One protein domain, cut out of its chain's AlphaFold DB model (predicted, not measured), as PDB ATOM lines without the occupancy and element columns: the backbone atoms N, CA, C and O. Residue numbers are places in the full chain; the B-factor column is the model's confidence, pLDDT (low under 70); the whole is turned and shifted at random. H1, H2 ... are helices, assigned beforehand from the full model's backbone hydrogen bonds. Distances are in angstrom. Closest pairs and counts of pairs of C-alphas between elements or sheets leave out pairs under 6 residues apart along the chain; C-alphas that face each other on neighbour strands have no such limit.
ATOM      1  N   SER A 251     182.935   3.758 157.380       89.25
ATOM      2  CA  SER A 251     182.891   4.290 156.019       89.25
ATOM      3  C   SER A 251     182.268   3.267 155.062       89.25
ATOM      4  O   SER A 251     182.247   2.062 155.328       89.25
ATOM      5  N   GLU A 252     181.747   3.736 153.927       86.75
ATOM      6  CA  GLU A 252     181.182   2.839 152.914       86.75
ATOM      7  C   GLU A 252     182.242   1.872 152.366       86.75
ATOM      8  O   GLU A 252     181.967   0.687 152.195       86.75
ATOM      9  N   THR A 253     183.470   2.353 152.168       87.81
ATOM     10  CA  THR A 253     184.606   1.535 151.729       87.81
ATOM     11  C   THR A 253     184.958   0.458 152.750       87.81
ATOM     12  O   THR A 253     185.031  -0.710 152.377       87.81
ATOM     13  N   GLU A 254     185.067   0.813 154.037       86.19
ATOM     14  CA  GLU A 254     185.326  -0.159 155.112       86.19
ATOM     15  C   GLU A 254     184.237  -1.231 155.179       86.19
ATOM     16  O   GLU A 254     184.528  -2.403 155.401       86.19
ATOM     17  N   PHE A 255     182.970  -0.852 155.002       89.81
ATOM     18  CA  PHE A 255     181.865  -1.804 155.027       89.81
ATOM     19  C   PHE A 255     181.978  -2.835 153.896       89.81
ATOM     20  O   PHE A 255     181.832  -4.031 154.139       89.81
ATOM     21  N   TRP A 256     182.262  -2.394 152.667       87.50
ATOM     22  CA  TRP A 256     182.373  -3.290 151.512       87.50
ATOM     23  C   TRP A 256     183.626  -4.165 151.541       87.50
ATOM     24  O   TRP A 256     183.564  -5.332 151.154       87.50
ATOM     25  N   GLU A 257     184.750  -3.638 152.025       88.06
ATOM     26  CA  GLU A 257     185.967  -4.427 152.235       88.06
ATOM     27  C   GLU A 257     185.736  -5.524 153.278       88.06
ATOM     28  O   GLU A 257     186.076  -6.683 153.042       88.06
ATOM     29  N   ASN A 258     185.060  -5.189 154.379       87.38
ATOM     30  CA  ASN A 258     184.686  -6.157 155.406       87.38
ATOM     31  C   ASN A 258     183.647  -7.169 154.920       87.38
ATOM     32  O   ASN A 258     183.739  -8.340 155.276       87.38
ATOM     33  N   TYR A 259     182.691  -6.759 154.085       87.19
ATOM     34  CA  TYR A 259     181.770  -7.686 153.425       87.19
ATOM     35  C   TYR A 259     182.538  -8.705 152.577       87.19
ATOM     36  O   TYR A 259     182.276  -9.902 152.666       87.19
ATOM     37  N   LYS A 260     183.517  -8.247 151.789       86.12
ATOM     38  CA  LYS A 260     184.321  -9.124 150.936       86.12
ATOM     39  C   LYS A 260     185.203 -10.065 151.758       86.12
ATOM     40  O   LYS A 260     185.236 -11.257 151.482       86.12
ATOM     41  N   ALA A 261     185.856  -9.557 152.799       84.50
ATOM     42  CA  ALA A 261     186.636 -10.388 153.712       84.50
ATOM     43  C   ALA A 261     185.758 -11.434 154.425       84.50
ATOM     44  O   ALA A 261     186.167 -12.579 154.602       84.50
ATOM     45  N   LEU A 262     184.529 -11.066 154.795       84.06
ATOM     46  CA  LEU A 262     183.549 -11.981 155.376       84.06
ATOM     47  C   LEU A 262     183.104 -13.060 154.374       84.06
ATOM     48  O   LEU A 262     182.985 -14.230 154.737       84.06
ATOM     49  N   GLU A 263     182.888 -12.676 153.119       83.62
ATOM     50  CA  GLU A 263     182.548 -13.575 152.016       83.62
ATOM     51  C   GLU A 263     183.680 -14.580 151.734       83.62
ATOM     52  O   GLU A 263     183.438 -15.792 151.713       83.62
ATOM     53  N   ASP A 264     184.921 -14.097 151.642       84.50
ATOM     54  CA  ASP A 264     186.116 -14.929 151.472       84.50
ATOM     55  C   ASP A 264     186.295 -15.898 152.659       84.50
ATOM     56  O   ASP A 264     186.618 -17.071 152.462       84.50
ATOM     57  N   ASN A 265     185.998 -15.452 153.886       79.62
ATOM     58  CA  ASN A 265     186.078 -16.271 155.097       79.62
ATOM     59  C   ASN A 265     185.003 -17.369 155.184       79.62
ATOM     60  O   ASN A 265     185.286 -18.468 155.663       79.62
ATOM     61  N   GLN A 266     183.760 -17.083 154.783       80.00
ATOM     62  CA  GLN A 266     182.644 -18.024 154.947       80.00
ATOM     63  C   GLN A 266     182.460 -18.967 153.759       80.00
ATOM     64  O   GLN A 266     182.153 -20.147 153.939       80.00
ATOM     65  N   VAL A 267     182.608 -18.450 152.541       81.81
ATOM     66  CA  VAL A 267     182.317 -19.194 151.308       81.81
ATOM     67  C   VAL A 267     183.611 -19.671 150.639       81.81
ATOM     68  O   VAL A 267     183.614 -20.688 149.929       81.81
ATOM     69  N   GLY A 268     184.724 -18.997 150.928       74.81
ATOM     70  CA  GLY A 268     186.042 -19.224 150.353       74.81
ATOM     71  C   GLY A 268     186.401 -18.146 149.336       74.81
ATOM     72  O   GLY A 268     185.525 -17.586 148.681       74.81
ATOM     73  N   GLU A 269     187.702 -17.915 149.175       78.88
ATOM     74  CA  GLU A 269     188.245 -16.844 148.336       78.88
ATOM     75  C   GLU A 269     187.641 -16.829 146.919       78.88
ATOM     76  O   GLU A 269     187.658 -17.835 146.197       78.88
ATOM     77  N   GLY A 270     187.080 -15.679 146.530       71.88
ATOM     78  CA  GLY A 270     186.505 -15.461 145.198       71.88
ATOM     79  C   GLY A 270     185.187 -16.195 144.922       71.88
ATOM     80  O   GLY A 270     184.773 -16.297 143.763       71.88
ATOM     81  N   LYS A 271     184.526 -16.729 145.953       75.81
ATOM     82  CA  LYS A 271     183.170 -17.283 145.859       75.81
ATOM     83  C   LYS A 271     182.170 -16.314 146.462       75.81
ATOM     84  O   LYS A 271     182.520 -15.522 147.319       75.81
ATOM     85  N   HIS A 272     180.917 -16.432 146.036       77.31
ATOM     86  CA  HIS A 272     179.847 -15.568 146.512       77.31
ATOM     87  C   HIS A 272     178.754 -16.332 147.243       77.31
ATOM     88  O   HIS A 272     178.500 -17.509 146.951       77.31
ATOM     89  N   PHE A 273     178.082 -15.640 148.162       75.88
ATOM     90  CA  PHE A 273     176.849 -16.131 148.771       75.88
ATOM     91  C   PHE A 273     175.824 -16.477 147.687       75.88
ATOM     92  O   PHE A 273     175.646 -15.744 146.711       75.88
ATOM     93  N   LYS A 274     175.171 -17.636 147.821       73.25
ATOM     94  CA  LYS A 274     174.254 -18.136 146.786       73.25
ATOM     95  C   LYS A 274     172.904 -17.454 146.868       73.25
ATOM     96  O   LYS A 274     172.237 -17.321 145.843       73.25
ATOM     97  N   THR A 275     172.494 -17.051 148.068       70.94
ATOM     98  CA  THR A 275     171.248 -16.329 148.280       70.94
ATOM     99  C   THR A 275     171.472 -15.018 149.038       70.94
ATOM    100  O   THR A 275     172.316 -14.959 149.931       70.94
ATOM    101  N   PRO A 276     170.691 -13.961 148.742       63.16
ATOM    102  CA  PRO A 276     170.765 -12.686 149.464       63.16
ATOM    103  C   PRO A 276     170.434 -12.781 150.959       63.16
ATOM    104  O   PRO A 276     170.665 -11.831 151.696       63.16
ATOM    105  N   HIS A 277     169.847 -13.895 151.408       69.50
ATOM    106  CA  HIS A 277     169.529 -14.128 152.815       69.50
ATOM    107  C   HIS A 277     170.670 -14.785 153.589       69.50
ATOM    108  O   HIS A 277     170.608 -14.803 154.815       69.50
ATOM    109  N   ASP A 278     171.697 -15.287 152.896       75.31
ATOM    110  CA  ASP A 278     172.844 -15.944 153.528       75.31
ATOM    111  C   ASP A 278     173.687 -14.959 154.356       75.31
ATOM    112  O   ASP A 278     174.438 -15.381 155.230       75.31
ATOM    113  N   ILE A 279     173.553 -13.652 154.099       81.31
ATOM    114  CA  ILE A 279     174.280 -12.595 154.796       81.31
ATOM    115  C   ILE A 279     173.381 -11.379 155.027       81.31
ATOM    116  O   ILE A 279     172.781 -10.836 154.099       81.31
ATOM    117  N   GLN A 280     173.278 -10.937 156.279       86.44
ATOM    118  CA  GLN A 280     172.581  -9.706 156.638       86.44
ATOM    119  C   GLN A 280     173.578  -8.553 156.821       86.44
ATOM    120  O   GLN A 280     174.728  -8.779 157.206       86.44
ATOM    121  N   PRO A 281     173.161  -7.288 156.617       86.19
ATOM    122  CA  PRO A 281     173.996  -6.127 156.927       86.19
ATOM    123  C   PRO A 281     174.558  -6.145 158.353       86.19
ATOM    124  O   PRO A 281     175.697  -5.749 158.578       86.19
ATOM    125  N   GLU A 282     173.781  -6.633 159.318       87.31
ATOM    126  CA  GLU A 282     174.207  -6.788 160.709       87.31
ATOM    127  C   GLU A 282     175.396  -7.736 160.877       87.31
ATOM    128  O   GLU A 282     176.226  -7.503 161.755       87.31
ATOM    129  N   ASP A 283     175.509  -8.770 160.045       86.19
ATOM    130  CA  ASP A 283     176.625  -9.716 160.098       86.19
ATOM    131  C   ASP A 283     177.921  -9.043 159.640       86.19
ATOM    132  O   ASP A 283     178.966  -9.226 160.267       86.19
ATOM    133  N   VAL A 284     177.835  -8.186 158.614       86.56
ATOM    134  CA  VAL A 284     178.958  -7.357 158.148       86.56
ATOM    135  C   VAL A 284     179.387  -6.384 159.240       86.56
ATOM    136  O   VAL A 284     180.572  -6.272 159.523       86.56
ATOM    137  N   ILE A 285     178.440  -5.724 159.914       87.06
ATOM    138  CA  ILE A 285     178.753  -4.799 161.014       87.06
ATOM    139  C   ILE A 285     179.426  -5.525 162.176       87.06
ATOM    140  O   ILE A 285     180.430  -5.043 162.695       87.06
ATOM    141  N   ARG A 286     178.899  -6.682 162.593       84.56
ATOM    142  CA  ARG A 286     179.517  -7.493 163.654       84.56
ATOM    143  C   ARG A 286     180.942  -7.877 163.284       84.56
ATOM    144  O   ARG A 286     181.830  -7.770 164.124       84.56
ATOM    145  N   PHE A 287     181.157  -8.268 162.030       85.25
ATOM    146  CA  PHE A 287     182.485  -8.571 161.521       85.25
ATOM    147  C   PHE A 287     183.400  -7.342 161.542       85.25
ATOM    148  O   PHE A 287     184.486  -7.407 162.106       85.25
ATOM    149  N   SER A 288     182.944  -6.195 161.034       86.50
ATOM    150  CA  SER A 288     183.702  -4.940 161.060       86.50
ATOM    151  C   SER A 288     184.098  -4.509 162.474       86.50
ATOM    152  O   SER A 288     185.211  -4.037 162.689       86.50
ATOM    153  N   LEU A 289     183.198  -4.659 163.450       84.75
ATOM    154  CA  LEU A 289     183.490  -4.343 164.850       84.75
ATOM    155  C   LEU A 289     184.509  -5.313 165.451       84.75
ATOM    156  O   LEU A 289     185.373  -4.873 166.207       84.75
ATOM    157  N   ALA A 290     184.436  -6.599 165.102       83.88
ATOM    158  CA  ALA A 290     185.414  -7.594 165.525       83.88
ATOM    159  C   ALA A 290     186.808  -7.296 164.949       83.88
ATOM    160  O   ALA A 290     187.775  -7.310 165.701       83.88
ATOM    161  N   VAL A 291     186.901  -6.931 163.664       85.00
ATOM    162  CA  VAL A 291     188.171  -6.536 163.023       85.00
ATOM    163  C   VAL A 291     188.772  -5.308 163.713       85.00
ATOM    164  O   VAL A 291     189.919  -5.350 164.148       85.00
ATOM    165  N   LYS A 292     187.982  -4.243 163.930       84.56
ATOM    166  CA  LYS A 292     188.451  -3.052 164.669       84.56
ATOM    167  C   LYS A 292     188.874  -3.382 166.103       84.56
ATOM    168  O   LYS A 292     189.756  -2.730 166.654       84.56
ATOM    169  N   HIS A 293     188.216  -4.345 166.745       85.31
ATOM    170  CA  HIS A 293     188.591  -4.786 168.084       85.31
ATOM    171  C   HIS A 293     189.931  -5.529 168.084       85.31
ATOM    172  O   HIS A 293     190.791  -5.231 168.908       85.31
ATOM    173  N   GLU A 294     190.124  -6.446 167.140       84.44
ATOM    174  CA  GLU A 294     191.367  -7.196 166.963       84.44
ATOM    175  C   GLU A 294     192.554  -6.255 166.710       84.44
ATOM    176  O   GLU A 294     193.582  -6.374 167.374       84.44
ATOM    177  N   GLU A 295     192.380  -5.233 165.867       86.50
ATOM    178  CA  GLU A 295     193.384  -4.182 165.643       86.50
ATOM    179  C   GLU A 295     193.776  -3.458 166.942       86.50
ATOM    180  O   GLU A 295     194.964  -3.284 167.223       86.50
ATOM    181  N   LYS A 296     192.797  -3.083 167.779       86.25
ATOM    182  CA  LYS A 296     193.066  -2.451 169.084       86.25
ATOM    183  C   LYS A 296     193.825  -3.383 170.030       86.25
ATOM    184  O   LYS A 296     194.684  -2.917 170.779       86.25
ATOM    185  N   VAL A 297     193.495  -4.677 170.031       85.88
ATOM    186  CA  VAL A 297     194.164  -5.688 170.864       85.88
ATOM    187  C   VAL A 297     195.618  -5.859 170.435       85.88
ATOM    188  O   VAL A 297     196.499  -5.857 171.295       85.88
ATOM    189  N   ILE A 298     195.877  -5.942 169.128       85.50
ATOM    190  CA  ILE A 298     197.233  -6.026 168.573       85.50
ATOM    191  C   ILE A 298     198.030  -4.770 168.948       85.50
ATOM    192  O   ILE A 298     199.112  -4.888 169.519       85.50
ATOM    193  N   GLU A 299     197.475  -3.571 168.743       87.00
ATOM    194  CA  GLU A 299     198.153  -2.314 169.093       87.00
ATOM    195  C   GLU A 299     198.464  -2.221 170.602       87.00
ATOM    196  O   GLU A 299     199.552  -1.797 171.010       87.00
ATOM    197  N   ALA A 300     197.522  -2.630 171.456       85.94
ATOM    198  CA  ALA A 300     197.710  -2.669 172.905       85.94
ATOM    199  C   ALA A 300     198.817  -3.651 173.309       85.94
ATOM    200  O   ALA A 300     199.673  -3.324 174.135       85.94
ATOM    201  N   ALA A 301     198.816  -4.845 172.724       84.25
ATOM    202  CA  ALA A 301     199.797  -5.883 172.997       84.25
ATOM    203  C   ALA A 301     201.205  -5.485 172.535       84.25
ATOM    204  O   ALA A 301     202.156  -5.639 173.306       84.25
ATOM    205  N   GLU A 302     201.338  -4.884 171.350       84.38
ATOM    206  CA  GLU A 302     202.606  -4.352 170.839       84.38
ATOM    207  C   GLU A 302     203.202  -3.302 171.785       84.38
ATOM    208  O   GLU A 302     204.392  -3.361 172.111       84.38
ATOM    209  N   LYS A 303     202.376  -2.386 172.315       84.88
ATOM    210  CA  LYS A 303     202.808  -1.371 173.297       84.88
ATOM    211  C   LYS A 303     203.314  -1.978 174.611       84.88
ATOM    212  O   LYS A 303     204.145  -1.365 175.281       84.88
ATOM    213  N   VAL A 304     202.839  -3.168 174.979       81.69
ATOM    214  CA  VAL A 304     203.265  -3.911 176.182       81.69
ATOM    215  C   VAL A 304     204.382  -4.925 175.867       81.69
ATOM    216  O   VAL A 304     204.969  -5.509 176.778       81.69
ATOM    217  N   GLY A 305     204.748  -5.097 174.594       79.06
ATOM    218  CA  GLY A 305     205.795  -6.019 174.149       79.06
ATOM    219  C   GLY A 305     205.353  -7.484 174.074       79.06
ATOM    220  O   GLY A 305     206.185  -8.380 174.209       79.06
ATOM    221  N   ILE A 306     204.056  -7.736 173.888       80.38
ATOM    222  CA  ILE A 306     203.489  -9.069 173.666       80.38
ATOM    223  C   ILE A 306     203.340  -9.283 172.158       80.38
ATOM    224  O   ILE A 306     202.676  -8.503 171.488       80.38
ATOM    225  N   VAL A 307     203.949 -10.351 171.641       76.12
ATOM    226  CA  VAL A 307     203.898 -10.738 170.212       76.12
ATOM    227  C   VAL A 307     203.410 -12.188 170.043       76.12
ATOM    228  O   VAL A 307     203.357 -12.716 168.943       76.12
ATOM    229  N   ASP A 308     203.096 -12.864 171.150       79.00
ATOM    230  CA  ASP A 308     202.675 -14.265 171.152       79.00
ATOM    231  C   ASP A 308     201.192 -14.376 170.755       79.00
ATOM    232  O   ASP A 308     200.324 -13.825 171.441       79.00
ATOM    233  N   GLU A 309     200.913 -15.088 169.659       78.00
ATOM    234  CA  GLU A 309     199.566 -15.285 169.103       78.00
ATOM    235  C   GLU A 309     198.599 -15.929 170.111       78.00
ATOM    236  O   GLU A 309     197.463 -15.475 170.240       78.00
ATOM    237  N   ASP A 310     199.043 -16.906 170.910       79.25
ATOM    238  CA  ASP A 310     198.177 -17.576 171.894       79.25
ATOM    239  C   ASP A 310     197.769 -16.625 173.032       79.25
ATOM    240  O   ASP A 310     196.763 -16.828 173.723       79.25
ATOM    241  N   ILE A 311     198.588 -15.601 173.281       78.25
ATOM    242  CA  ILE A 311     198.319 -14.570 174.279       78.25
ATOM    243  C   ILE A 311     197.394 -13.499 173.704       78.25
ATOM    244  O   ILE A 311     196.463 -13.087 174.397       78.25
ATOM    245  N   LEU A 312     197.608 -13.092 172.451       80.19
ATOM    246  CA  LEU A 312     196.712 -12.186 171.725       80.19
ATOM    247  C   LEU A 312     195.290 -12.749 171.662       80.19
ATOM    248  O   LEU A 312     194.340 -12.043 172.000       80.19
ATOM    249  N   ASP A 313     195.156 -14.041 171.363       78.88
ATOM    250  CA  ASP A 313     193.877 -14.755 171.356       78.88
ATOM    251  C   ASP A 313     193.163 -14.684 172.711       78.88
ATOM    252  O   ASP A 313     191.962 -14.425 172.778       78.88
ATOM    253  N   LYS A 314     193.898 -14.879 173.812       79.62
ATOM    254  CA  LYS A 314     193.331 -14.803 175.168       79.62
ATOM    255  C   LYS A 314     192.927 -13.388 175.551       79.62
ATOM    256  O   LYS A 314     191.938 -13.222 176.259       79.62
ATOM    257  N   ILE A 315     193.699 -12.383 175.138       81.69
ATOM    258  CA  ILE A 315     193.352 -10.980 175.384       81.69
ATOM    259  C   ILE A 315     192.076 -10.652 174.613       81.69
ATOM    260  O   ILE A 315     191.125 -10.176 175.227       81.69
ATOM    261  N   SER A 316     192.026 -11.012 173.327       83.12
ATOM    262  CA  SER A 316     190.852 -10.847 172.469       83.12
ATOM    263  C   SER A 316     189.613 -11.510 173.078       83.12
ATOM    264  O   SER A 316     188.611 -10.835 173.286       83.12
ATOM    265  N   ASP A 317     189.688 -12.776 173.507       81.00
ATOM    266  CA  ASP A 317     188.560 -13.480 174.145       81.00
ATOM    267  C   ASP A 317     188.039 -12.778 175.416       81.00
ATOM    268  O   ASP A 317     186.846 -12.826 175.722       81.00
ATOM    269  N   VAL A 318     188.923 -12.128 176.179       78.62
ATOM    270  CA  VAL A 318     188.552 -11.406 177.405       78.62
ATOM    271  C   VAL A 318     187.918 -10.051 177.085       78.62
ATOM    272  O   VAL A 318     187.021  -9.616 177.810       78.62
ATOM    273  N   THR A 319     188.350  -9.387 176.011       81.50
ATOM    274  CA  THR A 319     187.935  -8.018 175.678       81.50
ATOM    275  C   THR A 319     186.818  -7.942 174.632       81.50
ATOM    276  O   THR A 319     186.158  -6.910 174.539       81.50
ATOM    277  N   ILE A 320     186.529  -9.029 173.906       78.12
ATOM    278  CA  ILE A 320     185.571  -9.057 172.783       78.12
ATOM    279  C   ILE A 320     184.134  -8.688 173.174       78.12
ATOM    280  O   ILE A 320     183.363  -8.200 172.348       78.12
ATOM    281  N   ASN A 321     183.768  -8.893 174.441       76.88
ATOM    282  CA  ASN A 321     182.434  -8.572 174.953       76.88
ATOM    283  C   ASN A 321     182.210  -7.066 175.162       76.88
ATOM    284  O   ASN A 321     181.065  -6.653 175.344       76.88
ATOM    285  N   ASP A 322     183.270  -6.251 175.126       77.88
ATOM    286  CA  ASP A 322     183.177  -4.796 175.214       77.88
ATOM    287  C   ASP A 322     183.948  -4.118 174.061       77.88
ATOM    288  O   ASP A 322     185.118  -3.745 174.191       77.88
ATOM    289  N   PRO A 323     183.291  -3.912 172.902       69.00
ATOM    290  CA  PRO A 323     183.907  -3.279 171.733       69.00
ATOM    291  C   PRO A 323     184.312  -1.814 171.969       69.00
ATOM    292  O   PRO A 323     185.061  -1.237 171.167       69.00
ATOM    293  N   SER A 324     183.785  -1.193 173.034       78.44
ATOM    294  CA  SER A 324     184.003   0.219 173.349       78.44
ATOM    295  C   SER A 324     185.351   0.492 174.013       78.44
ATOM    296  O   SER A 324     185.795   1.640 173.989       78.44
ATOM    297  N   LEU A 325     186.027  -0.553 174.505       84.25
ATOM    298  CA  LEU A 325     187.349  -0.454 175.120       84.25
ATOM    299  C   LEU A 325     188.335   0.280 174.203       84.25
ATOM    300  O   LEU A 325     188.406   0.027 172.988       84.25
ATOM    301  N   THR A 326     189.087   1.209 174.787       87.50
ATOM    302  CA  THR A 326     190.208   1.859 174.108       87.50
ATOM    303  C   THR A 326     191.464   0.997 174.198       87.50
ATOM    304  O   THR A 326     191.530   0.017 174.941       87.50
ATOM    305  N   VAL A 327     192.495   1.371 173.440       86.88
ATOM    306  CA  VAL A 327     193.805   0.713 173.507       86.88
ATOM    307  C   VAL A 327     194.374   0.807 174.930       86.88
ATOM    308  O   VAL A 327     194.922  -0.165 175.440       86.88
ATOM    309  N   GLU A 328     194.193   1.940 175.610       87.06
ATOM    310  CA  GLU A 328     194.635   2.153 176.991       87.06
ATOM    311  C   GLU A 328     193.895   1.259 177.994       87.06
ATOM    312  O   GLU A 328     194.532   0.710 178.897       87.06
ATOM    313  N   ASP A 329     192.586   1.063 177.820       86.38
ATOM    314  CA  ASP A 329     191.800   0.168 178.675       86.38
ATOM    315  C   ASP A 329     192.269  -1.286 178.514       86.38
ATOM    316  O   ASP A 329     192.464  -2.002 179.499       86.38
ATOM    317  N   ILE A 330     192.531  -1.710 177.272       85.50
ATOM    318  CA  ILE A 330     193.058  -3.047 176.969       85.50
ATOM    319  C   ILE A 330     194.456  -3.219 177.579       85.50
ATOM    320  O   ILE A 330     194.726  -4.248 178.197       85.50
ATOM    321  N   ILE A 331     195.329  -2.208 177.503       84.50
ATOM    322  CA  ILE A 331     196.639  -2.219 178.180       84.50
ATOM    323  C   ILE A 331     196.470  -2.385 179.696       84.50
ATOM    324  O   ILE A 331     197.213  -3.142 180.329       84.50
ATOM    325  N   GLU A 332     195.503  -1.699 180.304       84.62
ATOM    326  CA  GLU A 332     195.234  -1.837 181.733       84.62
ATOM    327  C   GLU A 332     194.772  -3.260 182.079       84.62
ATOM    328  O   GLU A 332     195.234  -3.831 183.069       84.62
ATOM    329  N   ILE A 333     193.928  -3.866 181.238       82.75
ATOM    330  CA  ILE A 333     193.488  -5.261 181.372       82.75
ATOM    331  C   ILE A 333     194.674  -6.219 181.231       82.75
ATOM    332  O   ILE A 333     194.828  -7.109 182.070       82.75
ATOM    333  N   ILE A 334     195.557  -6.031 180.248       82.00
ATOM    334  CA  ILE A 334     196.772  -6.842 180.051       82.00
ATOM    335  C   ILE A 334     197.679  -6.783 181.291       82.00
ATOM    336  O   ILE A 334     198.178  -7.811 181.760       82.00
ATOM    337  N   ASN A 335     197.859  -5.590 181.862       79.81
ATOM    338  CA  ASN A 335     198.687  -5.382 183.047       79.81
ATOM    339  C   ASN A 335     198.037  -5.943 184.325       79.81
ATOM    340  O   ASN A 335     198.724  -6.557 185.143       79.81
ATOM    341  N   LYS A 336     196.717  -5.777 184.500       76.62
ATOM    342  CA  LYS A 336     195.961  -6.278 185.665       76.62
ATOM    343  C   LYS A 336     195.780  -7.793 185.657       76.62
ATOM    344  O   LYS A 336     195.796  -8.414 186.716       76.62
ATOM    345  N   SER A 337     195.606  -8.391 184.483       69.56
ATOM    346  CA  SER A 337     195.388  -9.835 184.318       69.56
ATOM    347  C   SER A 337     196.650 -10.673 184.549       69.56
ATOM    348  O   SER A 337     196.572 -11.898 184.604       69.56
ATOM    349  N   GLY A 338     197.823 -10.039 184.692       61.19
ATOM    350  CA  GLY A 338     199.098 -10.741 184.854       61.19
ATOM    351  C   GLY A 338     199.513 -11.538 183.610       61.19
ATOM    352  O   GLY A 338     200.448 -12.342 183.668       61.19
ATOM    353  N   ILE A 339     198.848 -11.312 182.477       63.88
ATOM    354  CA  ILE A 339     199.132 -11.967 181.199       63.88
ATOM    355  C   ILE A 339     200.519 -11.544 180.686       63.88
ATOM    356  O   ILE A 339     201.311 -12.392 180.273       63.88
ATOM    357  N   ALA A 340     200.890 -10.269 180.858       52.91
ATOM    358  CA  ALA A 340     202.242  -9.778 180.562       52.91
ATOM    359  C   ALA A 340     203.338 -10.484 181.392       52.91
ATOM    360  O   ALA A 340     204.428 -10.762 180.892       52.91
ATOM    361  N   THR A 341     203.048 -10.847 182.648       51.38
ATOM    362  CA  THR A 341     203.978 -11.612 183.502       51.38
ATOM    363  C   THR A 341     204.084 -13.093 183.137       51.38
ATOM    364  O   THR A 341     205.069 -13.729 183.510       51.38
ATOM    365  N   GLN A 342     203.119 -13.649 182.396       51.09
ATOM    366  CA  GLN A 342     203.208 -15.010 181.853       51.09
ATOM    367  C   GLN A 342     203.994 -15.060 180.535       51.09
ATOM    368  O   GLN A 342     204.656 -16.065 180.279       51.09
ATOM    369  N   ALA A 343     203.980 -13.978 179.745       49.16
ATOM    370  CA  ALA A 343     204.570 -13.942 178.408       49.16
ATOM    371  C   ALA A 343     206.097 -14.120 178.391       49.16
ATOM    372  O   ALA A 343     206.597 -14.863 177.552       49.16
ATOM    373  N   ASN A 344     206.869 -13.505 179.304       50.59
ATOM    374  CA  ASN A 344     208.284 -13.869 179.495       50.59
ATOM    375  C   ASN A 344     208.987 -13.102 180.640       50.59
ATOM    376  O   ASN A 344     209.662 -12.099 180.392       50.59
ATOM    377  N   PRO A 345     208.974 -13.586 181.895       51.94
ATOM    378  CA  PRO A 345     209.789 -12.960 182.937       51.94
ATOM    379  C   PRO A 345     211.291 -13.070 182.613       51.94
ATOM    380  O   PRO A 345     212.057 -12.156 182.894       51.94
ATOM    381  N   LYS A 346     211.719 -14.143 181.927       51.44
ATOM    382  CA  LYS A 346     213.134 -14.403 181.611       51.44
ATOM    383  C   LYS A 346     213.645 -13.694 180.357       51.44
ATOM    384  O   LYS A 346     214.827 -13.352 180.325       51.44
ATOM    385  N   ALA A 347     212.826 -13.487 179.321       50.06
ATOM    386  CA  ALA A 347     213.286 -12.764 178.128       50.06
ATOM    387  C   ALA A 347     213.387 -11.256 178.379       50.06
ATOM    388  O   ALA A 347     214.376 -10.657 177.962       50.06
ATOM    389  N   VAL A 348     212.453 -10.671 179.142       53.12
ATOM    390  CA  VAL A 348     212.519  -9.260 179.561       53.12
ATOM    391  C   VAL A 348     213.697  -9.033 180.517       53.12
ATOM    392  O   VAL A 348     214.471  -8.096 180.333       53.12
ATOM    393  N   GLU A 349     213.930  -9.940 181.470       52.78
ATOM    394  CA  GLU A 349     215.097  -9.879 182.361       52.78
ATOM    395  C   GLU A 349     216.425 -10.070 181.595       52.78
ATOM    396  O   GLU A 349     217.398  -9.363 181.856       52.78
ATOM    397  N   ASN A 350     216.478 -10.951 180.586       56.44
ATOM    398  CA  ASN A 350     217.660 -11.110 179.730       56.44
ATOM    399  C   ASN A 350     217.894  -9.927 178.779       56.44
ATOM    400  O   ASN A 350     219.054  -9.622 178.499       56.44
ATOM    401  N   LEU A 351     216.838  -9.272 178.286       52.59
ATOM    402  CA  LEU A 351     216.927  -8.046 177.487       52.59
ATOM    403  C   LEU A 351     217.416  -6.879 178.341       52.59
ATOM    404  O   LEU A 351     218.390  -6.237 177.957       52.59
ATOM    405  N   ASN A 352     216.855  -6.688 179.536       56.00
ATOM    406  CA  ASN A 352     217.318  -5.669 180.482       56.00
ATOM    407  C   ASN A 352     218.768  -5.927 180.919       56.00
ATOM    408  O   ASN A 352     219.601  -5.023 180.886       56.00
ATOM    409  N   ARG A 353     219.141  -7.184 181.190       59.16
ATOM    410  CA  ARG A 353     220.525  -7.563 181.521       59.16
ATOM    411  C   ARG A 353     221.488  -7.436 180.332       59.16
ATOM    412  O   ARG A 353     222.682  -7.196 180.532       59.16
ATOM    413  N   LYS A 354     221.016  -7.612 179.091       60.28
ATOM    414  CA  LYS A 354     221.800  -7.330 177.872       60.28
ATOM    415  C   LYS A 354     221.953  -5.827 177.646       60.28
ATOM    416  O   LYS A 354     223.064  -5.423 177.323       60.28
ATOM    417  N   ALA A 355     220.908  -5.033 177.876       55.91
ATOM    418  CA  ALA A 355     220.922  -3.575 177.774       55.91
ATOM    419  C   ALA A 355     221.870  -2.936 178.810       55.91
ATOM    420  O   ALA A 355     222.677  -2.068 178.474       55.91
ATOM    421  N   GLU A 356     221.873  -3.436 180.048       54.25
ATOM    422  CA  GLU A 356     222.840  -3.033 181.076       54.25
ATOM    423  C   GLU A 356     224.276  -3.419 180.691       54.25
ATOM    424  O   GLU A 356     225.200  -2.612 180.798       54.25
ATOM    425  N   LYS A 357     224.486  -4.632 180.158       57.38
ATOM    426  CA  LYS A 357     225.809  -5.065 179.678       57.38
ATOM    427  C   LYS A 357     226.285  -4.302 178.439       57.38
ATOM    428  O   LYS A 357     227.496  -4.134 178.288       57.38
ATOM    429  N   SER A 358     225.392  -3.846 177.559       51.88
ATOM    430  CA  SER A 358     225.757  -3.020 176.403       51.88
ATOM    431  C   SER A 358     226.076  -1.580 176.798       51.88
ATOM    432  O   SER A 358     227.038  -1.033 176.266       51.88
ATOM    433  N   ASN A 359     225.389  -1.006 177.794       46.19
ATOM    434  CA  ASN A 359     225.745   0.308 178.346       46.19
ATOM    435  C   ASN A 359     227.102   0.299 179.066       46.19
ATOM    436  O   ASN A 359     227.855   1.265 178.982       46.19
ATOM    437  N   ILE A 360     227.473  -0.816 179.703       48.81
ATOM    438  CA  ILE A 360     228.803  -0.970 180.314       48.81
ATOM    439  C   ILE A 360     229.897  -1.162 179.244       48.81
ATOM    440  O   ILE A 360     231.029  -0.714 179.429       48.81
ATOM    441  N   ARG A 361     229.586  -1.786 178.097       42.47
ATOM    442  CA  ARG A 361     230.565  -2.028 177.016       42.47
ATOM    443  C   ARG A 361     230.767  -0.852 176.059       42.47
ATOM    444  O   ARG A 361     231.828  -0.791 175.440       42.47
TER     445      ARG A 361
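This is residues 251 to 361 of the 400 residues of an uncharacterized protein of Parcubacteria group bacterium ADurb.Bin216 (UniProt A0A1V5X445). One long helix, H2, is the spine of this model: H1 crosses it near its first end, H3 and H4 pack on its later part, and H6 leads away as an arm, whose residues 349 to 361 stick out. The printed part has 111 residues with six named helices, H1 to H6 in order, and no named strand: all helix. It is loose, with a radius of gyration of the C-alphas of 19.2 A, and spans 66 by 28 by 23 A; without residues 349 to 361 the body spans 52 by 25 by 20 A.

Start at H1, residues 252 to 267, which touches residues 284 to 288 alone of H2, residues 281 to 304, about perpendicular at 84 degrees; the closest C-alphas, of Tyr 259 and Val 284, are 5.5 A apart. H2 is the hub, touching three helices. Its residues 293 to 301 alone touch H3, residues 309 to 319, at a steep tilt of 61 degrees, opposite ways, closest at the C-alphas of Val 297 and Ser 316, 6.3 A. Its residues 296 to 304 alone touch H4, residues 327 to 336, at a steep tilt of 59 degrees, the same way, closest at the C-alphas of Ala 300 and Val 327, 5.2 A. H5, residues 339 to 343, touches no helix but is near H3 and H4. H6, residues 345 to 361, meets H5 only through their link. In H1 to H6 every O i to N i+4 pair is within hydrogen-bond range.

Find C-alpha 252 at (181.182, 2.839, 152.914), where H1 begins its 22.1 A. H2 runs 35.1 A from C-alpha 281 at (173.996, -6.127, 156.927). H3, H4 and H5 measure 15.2, 14.2 and 6.4 A. H6 runs 24.2 A to C-alpha 361 at (230.565, -2.028, 177.016).

Look at Thr 275 and Ile 360: their C-alphas, the two farthest apart, are 67.6 A apart. The printed part has no cut. The link from H1 to H2, residues 268 to 280, is long. Confidence is under 70 at residues 276 to 277, 323 and 337 to 361.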